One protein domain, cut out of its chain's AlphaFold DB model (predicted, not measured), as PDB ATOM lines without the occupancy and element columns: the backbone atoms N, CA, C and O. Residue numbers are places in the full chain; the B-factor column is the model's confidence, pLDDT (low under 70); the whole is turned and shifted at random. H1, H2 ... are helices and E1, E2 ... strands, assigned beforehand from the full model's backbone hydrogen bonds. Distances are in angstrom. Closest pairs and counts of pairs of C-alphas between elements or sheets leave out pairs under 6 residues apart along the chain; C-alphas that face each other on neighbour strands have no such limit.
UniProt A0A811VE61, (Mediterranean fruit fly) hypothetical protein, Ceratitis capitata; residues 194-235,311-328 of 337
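AT A GLANCE: This is residues 194 to 235 and 311 to 328 of the 337 residues of the protein "(Mediterranean fruit fly) hypothetical protein" of Ceratitis capitata (UniProt A0A811VE61). A narrow antiparallel sheet of three strands, E1, E2 and E3 side by side in that order, makes the main body, and before it the chain makes a long loop, residues 196 to 210, that swings out to one side. Two very short helices lie towards the two ends of this sheet: H1 grazes it, and H2 follows straight on from the end of E1. There are 60 residues printed, with two named helices and three named strands in the order H1, E1, H2, E2, E3, and the class is mixed, helices and strands. The whole is only just compact, close to loose, with a radius of gyration of the C-alphas of 12.5 A, and the C-alphas span 35 by 32 by 18 A.

IN THESE COORDINATES: Start at C-alpha 194, at (119.648, 157.284, 150.734); residues 194 to 210 hold no named element. Next find H1, residues 211 to 215, which begins with C-alpha 211 at (104.379, 153.005, 140.911). E1, residues 223 to 229, runs 19.6 A from first to last C-alpha, and H2 is residues 230 to 233. Beyond the cut, E2, residues 311 to 319, is the longest strand at 25.3 A. E3, residues 322 to 327, runs 16.9 A and ends at C-alpha 327, (117.712, 158.696, 134.775).

HOW THE PARTS SIT: Look first along E2, the inner strand. E1 is its antiparallel neighbour, at 152 degrees between directions; N 226 and O 314 are 2.8 A apart, within hydrogen-bond range. E2 and E3 form a hairpin, antiparallel at 160 degrees, where N 317 and O 324 are 3.0 A apart, also within range. Residues 194 to 195 pair antiparallel with residues 223 to 224 of E1, an edge strand. H1 only grazes the sheet, with its residues 213 to 215, and H1 and E2 are near each other. H2 is not on the sheet, but only just, with 4 pairs of C-alphas within 10 A; its closest C-alphas to E2 are those of Leu 230 and Ser 311, 6.0 A. H1 and H2 are apart. In H1 every O i to N i+4 pair is within hydrogen-bond range, while H2 is too short for such a pair.

THE WHOLE: The two C-alphas farthest apart are those of Asn 220 and Pro 235, 37.5 A. Residues 236 to 310 are not printed, and C-alphas 235 and 311 are 16.1 A apart across this cut. Of the links printed whole, E1 to H2 and E2 to E3 are tight, and H1 to E1 is short. The mean pLDDT of the printed part is 73.9; look for values under 70 at residues 197 to 211 and 219 to 220.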
ATOM      1  N   LYS A 194     120.713 158.293 150.627       85.69
ATOM      2  CA  LYS A 194     119.648 157.284 150.734       85.69
ATOM      3  C   LYS A 194     118.328 157.913 151.184       85.69
ATOM      4  O   LYS A 194     118.315 158.780 152.054       85.69
ATOM      5  N   SER A 195     117.214 157.449 150.631       79.50
ATOM      6  CA  SER A 195     115.858 157.827 151.034       79.50
ATOM      7  C   SER A 195     114.905 156.641 150.902       79.50
ATOM      8  O   SER A 195     114.976 155.906 149.926       79.50
ATOM      9  N   LYS A 196     113.990 156.464 151.861       72.50
ATOM     10  CA  LYS A 196     112.938 155.428 151.806       72.50
ATOM     11  C   LYS A 196     111.649 155.901 151.130       72.50
ATOM     12  O   LYS A 196     110.845 155.100 150.677       72.50
ATOM     13  N   LEU A 197     111.432 157.216 151.094       63.56
ATOM     14  CA  LEU A 197     110.239 157.838 150.531       63.56
ATOM     15  C   LEU A 197     110.645 159.133 149.835       63.56
ATOM     16  O   LEU A 197     111.130 160.069 150.474       63.56
ATOM     17  N   LEU A 198     110.398 159.217 148.534       57.19
ATOM     18  CA  LEU A 198     110.406 160.490 147.824       57.19
ATOM     19  C   LEU A 198     109.019 161.125 147.987       57.19
ATOM     20  O   LEU A 198     108.111 160.905 147.189       57.19
ATOM     21  N   LYS A 199     108.804 161.836 149.104       45.62
ATOM     22  CA  LYS A 199     107.557 162.581 149.328       45.62
ATOM     23  C   LYS A 199     107.529 163.830 148.446       45.62
ATOM     24  O   LYS A 199     108.516 164.552 148.348       45.62
ATOM     25  N   LYS A 200     106.355 164.103 147.874       41.53
ATOM     26  CA  LYS A 200     106.015 165.318 147.126       41.53
ATOM     27  C   LYS A 200     106.088 166.525 148.073       41.53
ATOM     28  O   LYS A 200     105.125 166.804 148.782       41.53
ATOM     29  N   VAL A 201     107.234 167.200 148.141       35.19
ATOM     30  CA  VAL A 201     107.384 168.444 148.909       35.19
ATOM     31  C   VAL A 201     107.177 169.615 147.959       35.19
ATOM     32  O   VAL A 201     107.822 169.737 146.923       35.19
ATOM     33  N   SER A 202     106.216 170.463 148.301       36.84
ATOM     34  CA  SER A 202     105.766 171.625 147.543       36.84
ATOM     35  C   SER A 202     106.753 172.796 147.627       36.84
ATOM     36  O   SER A 202     106.399 173.843 148.159       36.84
ATOM     37  N   SER A 203     107.990 172.615 147.168       36.25
ATOM     38  CA  SER A 203     108.863 173.697 146.692       36.25
ATOM     39  C   SER A 203     110.163 173.093 146.149       36.25
ATOM     40  O   SER A 203     110.907 172.461 146.891       36.25
ATOM     41  N   LEU A 204     110.417 173.296 144.857       40.78
ATOM     42  CA  LEU A 204     111.661 173.055 144.105       40.78
ATOM     43  C   LEU A 204     112.211 171.622 143.895       40.78
ATOM     44  O   LEU A 204     112.778 171.412 142.830       40.78
ATOM     45  N   ASP A 205     111.990 170.633 144.768       44.69
ATOM     46  CA  ASP A 205     112.589 169.283 144.619       44.69
ATOM     47  C   ASP A 205     111.534 168.184 144.372       44.69
ATOM     48  O   ASP A 205     111.244 167.331 145.215       44.69
ATOM     49  N   CYS A 206     110.905 168.205 143.197       43.19
ATOM     50  CA  CYS A 206     109.828 167.278 142.840       43.19
ATOM     51  C   CYS A 206     110.357 165.975 142.213       43.19
ATOM     52  O   CYS A 206     110.279 165.801 141.003       43.19
ATOM     53  N   ARG A 207     110.820 165.017 143.025       56.81
ATOM     54  CA  ARG A 207     111.087 163.638 142.568       56.81
ATOM     55  C   ARG A 207     109.893 162.759 142.917       56.81
ATOM     56  O   ARG A 207     109.674 162.467 144.087       56.81
ATOM     57  N   VAL A 208     109.093 162.361 141.934       55.19
ATOM     58  CA  VAL A 208     107.994 161.412 142.158       55.19
ATOM     59  C   VAL A 208     108.408 160.069 141.575       55.19
ATOM     60  O   VAL A 208     108.665 159.972 140.380       55.19
ATOM     61  N   LEU A 209     108.500 159.054 142.436       63.16
ATOM     62  CA  LEU A 209     108.719 157.671 142.023       63.16
ATOM     63  C   LEU A 209     107.486 157.171 141.280       63.16
ATOM     64  O   LEU A 209     106.363 157.334 141.768       63.16
ATOM     65  N   THR A 210     107.685 156.524 140.138       67.75
ATOM     66  CA  THR A 210     106.588 155.817 139.484       67.75
ATOM     67  C   THR A 210     106.153 154.614 140.330       67.75
ATOM     68  O   THR A 210     106.959 154.024 141.067       67.75
ATOM     69  N   PRO A 211     104.873 154.209 140.244       65.38
ATOM     70  CA  PRO A 211     104.379 153.005 140.911       65.38
ATOM     71  C   PRO A 211     105.208 151.758 140.572       65.38
ATOM     72  O   PRO A 211     105.454 150.925 141.441       65.38
ATOM     73  N   GLU A 212     105.728 151.674 139.345       71.06
ATOM     74  CA  GLU A 212     106.599 150.585 138.885       71.06
ATOM     75  C   GLU A 212     107.937 150.527 139.638       71.06
ATOM     76  O   GLU A 212     108.396 149.448 140.027       71.06
ATOM     77  N   MET A 213     108.552 151.683 139.914       72.38
ATOM     78  CA  MET A 213     109.770 151.764 140.732       72.38
ATOM     79  C   MET A 213     109.525 151.364 142.187       72.38
ATOM     80  O   MET A 213     110.442 150.919 142.876       72.38
ATOM     81  N   THR A 214     108.296 151.536 142.669       73.12
ATOM     82  CA  THR A 214     107.904 151.147 144.027       73.12
ATOM     83  C   THR A 214     107.639 149.650 144.109       73.12
ATOM     84  O   THR A 214     108.154 148.989 145.004       73.12
ATOM     85  N   ALA A 215     106.927 149.093 143.129       73.88
ATOM     86  CA  ALA A 215     106.620 147.667 143.059       73.88
ATOM     87  C   ALA A 215     107.864 146.785 142.851       73.88
ATOM     88  O   ALA A 215     107.922 145.667 143.353       73.88
ATOM     89  N   SER A 216     108.864 147.275 142.112       79.06
ATOM     90  CA  SER A 216     110.078 146.507 141.798       79.06
ATOM     91  C   SER A 216     111.210 146.649 142.822       79.06
ATOM     92  O   SER A 216     112.224 145.958 142.696       79.06
ATOM     93  N   ASN A 217     111.063 147.508 143.838       79.56
ATOM     94  CA  ASN A 217     112.079 147.671 144.874       79.56
ATOM     95  C   ASN A 217     111.971 146.551 145.916       79.56
ATOM     96  O   ASN A 217     110.999 146.452 146.659       79.56
ATOM     97  N   THR A 218     113.011 145.727 145.979       71.75
ATOM     98  CA  THR A 218     113.068 144.554 146.866       71.75
ATOM     99  C   THR A 218     113.892 144.790 148.134       71.75
ATOM    100  O   THR A 218     113.809 143.999 149.069       71.75
ATOM    101  N   ALA A 219     114.660 145.882 148.211       64.19
ATOM    102  CA  ALA A 219     115.588 146.142 149.312       64.19
ATOM    103  C   ALA A 219     115.034 147.166 150.306       64.19
ATOM    104  O   ALA A 219     115.411 148.340 150.290       64.19
ATOM    105  N   ASN A 220     114.143 146.718 151.194       67.69
ATOM    106  CA  ASN A 220     113.614 147.501 152.324       67.69
ATOM    107  C   ASN A 220     113.005 148.872 151.947       67.69
ATOM    108  O   ASN A 220     112.860 149.744 152.808       67.69
ATOM    109  N   GLY A 221     112.673 149.078 150.665       75.50
ATOM    110  CA  GLY A 221     112.193 150.350 150.129       75.50
ATOM    111  C   GLY A 221     113.251 151.457 150.044       75.50
ATOM    112  O   GLY A 221     112.883 152.625 149.988       75.50
ATOM    113  N   GLU A 222     114.552 151.146 150.067       84.00
ATOM    114  CA  GLU A 222     115.606 152.166 149.972       84.00
ATOM    115  C   GLU A 222     115.898 152.571 148.522       84.00
ATOM    116  O   GLU A 222     116.135 151.733 147.649       84.00
ATOM    117  N   TYR A 223     115.951 153.880 148.286       85.00
ATOM    118  CA  TYR A 223     116.376 154.514 147.044       85.00
ATOM    119  C   TYR A 223     117.645 155.314 147.295       85.00
ATOM    120  O   TYR A 223     117.729 156.089 148.249       85.00
ATOM    121  N   ARG A 224     118.633 155.152 146.423       86.75
ATOM    122  CA  ARG A 224     119.804 156.021 146.367       86.75
ATOM    123  C   ARG A 224     119.588 157.066 145.294       86.75
ATOM    124  O   ARG A 224     119.064 156.746 144.228       86.75
ATOM    125  N   ILE A 225     119.974 158.298 145.583       85.25
ATOM    126  CA  ILE A 225     119.732 159.410 144.678       85.25
ATOM    127  C   ILE A 225     121.033 160.135 144.400       85.25
ATOM    128  O   ILE A 225     121.750 160.494 145.331       85.25
ATOM    129  N   GLY A 226     121.284 160.370 143.121       86.06
ATOM    130  CA  GLY A 226     122.392 161.156 142.619       86.06
ATOM    131  C   GLY A 226     121.912 162.233 141.659       86.06
ATOM    132  O   GLY A 226     120.775 162.215 141.184       86.06
ATOM    133  N   LEU A 227     122.796 163.184 141.399       85.19
ATOM    134  CA  LEU A 227     122.609 164.230 140.405       85.19
ATOM    135  C   LEU A 227     123.789 164.151 139.441       85.19
ATOM    136  O   LEU A 227     124.938 164.121 139.887       85.19
ATOM    137  N   LYS A 228     123.518 164.128 138.137       85.94
ATOM    138  CA  LYS A 228     124.564 164.120 137.115       85.94
ATOM    139  C   LYS A 228     124.331 165.223 136.105       85.94
ATOM    140  O   LYS A 228     123.280 165.294 135.480       85.94
ATOM    141  N   THR A 229     125.320 166.084 135.915       84.00
ATOM    142  CA  THR A 229     125.246 167.118 134.887       84.00
ATOM    143  C   THR A 229     125.647 166.553 133.523       84.00
ATOM    144  O   THR A 229     126.676 165.888 133.416       84.00
ATOM    145  N   LEU A 230     124.887 166.878 132.467       79.69
ATOM    146  CA  LEU A 230     125.194 166.486 131.080       79.69
ATOM    147  C   LEU A 230     126.618 166.881 130.671       79.69
ATOM    148  O   LEU A 230     127.350 166.108 130.065       79.69
ATOM    149  N   HIS A 231     127.015 168.087 131.064       79.12
ATOM    150  CA  HIS A 231     128.345 168.639 130.857       79.12
ATOM    151  C   HIS A 231     129.458 167.671 131.278       79.12
ATOM    152  O   HIS A 231     130.452 167.576 130.568       79.12
ATOM    153  N   ASP A 232     129.286 166.921 132.372       80.69
ATOM    154  CA  ASP A 232     130.299 165.990 132.880       80.69
ATOM    155  C   ASP A 232     130.388 164.695 132.062       80.69
ATOM    156  O   ASP A 232     131.443 164.069 132.043       80.69
ATOM    157  N   LEU A 233     129.319 164.329 131.347       80.81
ATOM    158  CA  LEU A 233     129.294 163.178 130.437       80.81
ATOM    159  C   LEU A 233     130.014 163.469 129.115       80.81
ATOM    160  O   LEU A 233     130.450 162.549 128.426       80.81
ATOM    161  N   CYS A 234     130.135 164.743 128.737       78.38
ATOM    162  CA  CYS A 234     130.784 165.136 127.495       78.38
ATOM    163  C   CYS A 234     132.298 165.346 127.694       78.38
ATOM    164  O   CYS A 234     132.704 166.038 128.639       78.38
ATOM    165  N   PRO A 235     133.143 164.867 126.760       80.31
ATOM    166  CA  PRO A 235     134.561 165.217 126.727       80.31
ATOM    167  C   PRO A 235     134.784 166.737 126.678       80.31
ATOM    168  O   PRO A 235     133.967 167.478 126.124       80.31
ATOM    169  N   SER A 311     120.997 169.272 134.337       80.38
ATOM    170  CA  SER A 311     121.322 168.275 135.345       80.38
ATOM    171  C   SER A 311     120.206 167.254 135.386       80.38
ATOM    172  O   SER A 311     119.033 167.615 135.406       80.38
ATOM    173  N   TYR A 312     120.596 165.989 135.368       83.38
ATOM    174  CA  TYR A 312     119.705 164.851 135.379       83.38
ATOM    175  C   TYR A 312     119.665 164.243 136.770       83.38
ATOM    176  O   TYR A 312     120.697 164.051 137.424       83.38
ATOM    177  N   ASP A 313     118.456 163.910 137.198       82.81
ATOM    178  CA  ASP A 313     118.236 163.150 138.412       82.81
ATOM    179  C   ASP A 313     118.476 161.668 138.133       82.81
ATOM    180  O   ASP A 313     117.907 161.089 137.207       82.81
ATOM    181  N   CYS A 314     119.325 161.046 138.946       85.69
ATOM    182  CA  CYS A 314     119.628 159.624 138.863       85.69
ATOM    183  C   CYS A 314     119.118 158.926 140.121       85.69
ATOM    184  O   CYS A 314     119.478 159.294 141.240       85.69
ATOM    185  N   ILE A 315     118.304 157.889 139.956       86.12
ATOM    186  CA  ILE A 315     117.814 157.055 141.052       86.12
ATOM    187  C   ILE A 315     118.346 155.644 140.865       86.12
ATOM    188  O   ILE A 315     118.218 155.058 139.796       86.12
ATOM    189  N   LEU A 316     118.910 155.083 141.926       88.19
ATOM    190  CA  LEU A 316     119.443 153.731 141.955       88.19
ATOM    191  C   LEU A 316     118.781 152.945 143.089       88.19
ATOM    192  O   LEU A 316     118.807 153.360 144.248       88.19
ATOM    193  N   TYR A 317     118.202 151.794 142.768       88.12
ATOM    194  CA  TYR A 317     117.585 150.899 143.749       88.12
ATOM    195  C   TYR A 317     117.798 149.434 143.373       88.12
ATOM    196  O   TYR A 317     118.221 149.116 142.259       88.12
ATOM    197  N   GLN A 318     117.541 148.543 144.325       90.00
ATOM    198  CA  GLN A 318     117.792 147.115 144.170       90.00
ATOM    199  C   GLN A 318     116.493 146.359 143.859       90.00
ATOM    200  O   GLN A 318     115.479 146.486 144.552       90.00
ATOM    201  N   THR A 319     116.544 145.549 142.810       88.56
ATOM    202  CA  THR A 319     115.482 144.660 142.336       88.56
ATOM    203  C   THR A 319     115.850 143.201 142.624       88.56
ATOM    204  O   THR A 319     116.991 142.888 142.971       88.56
ATOM    205  N   SER A 320     114.908 142.277 142.423       87.50
ATOM    206  CA  SER A 320     115.167 140.832 142.543       87.50
ATOM    207  C   SER A 320     116.250 140.331 141.581       87.50
ATOM    208  O   SER A 320     116.938 139.357 141.867       87.50
ATOM    209  N   SER A 321     116.412 141.010 140.443       86.31
ATOM    210  CA  SER A 321     117.373 140.688 139.388       86.31
ATOM    211  C   SER A 321     118.701 141.450 139.482       86.31
ATOM    212  O   SER A 321     119.552 141.271 138.612       86.31
ATOM    213  N   GLY A 322     118.896 142.304 140.494       89.38
ATOM    214  CA  GLY A 322     120.121 143.087 140.670       89.38
ATOM    215  C   GLY A 322     119.857 144.556 140.986       89.38
ATOM    216  O   GLY A 322     119.072 144.882 141.869       89.38
ATOM    217  N   TRP A 323     120.549 145.461 140.294       89.44
ATOM    218  CA  TRP A 323     120.407 146.907 140.474       89.44
ATOM    219  C   TRP A 323     119.729 147.540 139.270       89.44
ATOM    220  O   TRP A 323     120.012 147.182 138.127       89.44
ATOM    221  N   ARG A 324     118.873 148.527 139.527       89.00
ATOM    222  CA  ARG A 324     118.222 149.319 138.492       89.00
ATOM    223  C   ARG A 324     118.519 150.795 138.705       89.00
ATOM    224  O   ARG A 324     118.219 151.349 139.762       89.00
ATOM    225  N   ALA A 325     119.101 151.403 137.678       88.75
ATOM    226  CA  ALA A 325     119.298 152.838 137.579       88.75
ATOM    227  C   ALA A 325     118.204 153.440 136.691       88.75
ATOM    228  O   ALA A 325     117.869 152.875 135.649       88.75
ATOM    229  N   VAL A 326     117.660 154.576 137.108       85.81
ATOM    230  CA  VAL A 326     116.685 155.369 136.362       85.81
ATOM    231  C   VAL A 326     117.231 156.786 136.263       85.81
ATOM    232  O   VAL A 326     117.689 157.336 137.263       85.81
ATOM    233  N   VAL A 327     117.210 157.350 135.061       85.44
ATOM    234  CA  VAL A 327     117.712 158.696 134.775       85.44
ATOM    235  C   VAL A 327     116.564 159.506 134.200       85.44
ATOM    236  O   VAL A 327     115.947 159.078 133.227       85.44
ATOM    237  N   ASP A 328     116.276 160.656 134.799       80.44
ATOM    238  CA  ASP A 328     115.266 161.573 134.278       80.44
ATOM    239  C   ASP A 328     115.804 162.327 133.065       80.44
ATOM    240  O   ASP A 328     116.728 163.124 133.194       80.44
TER     241      ASP A 328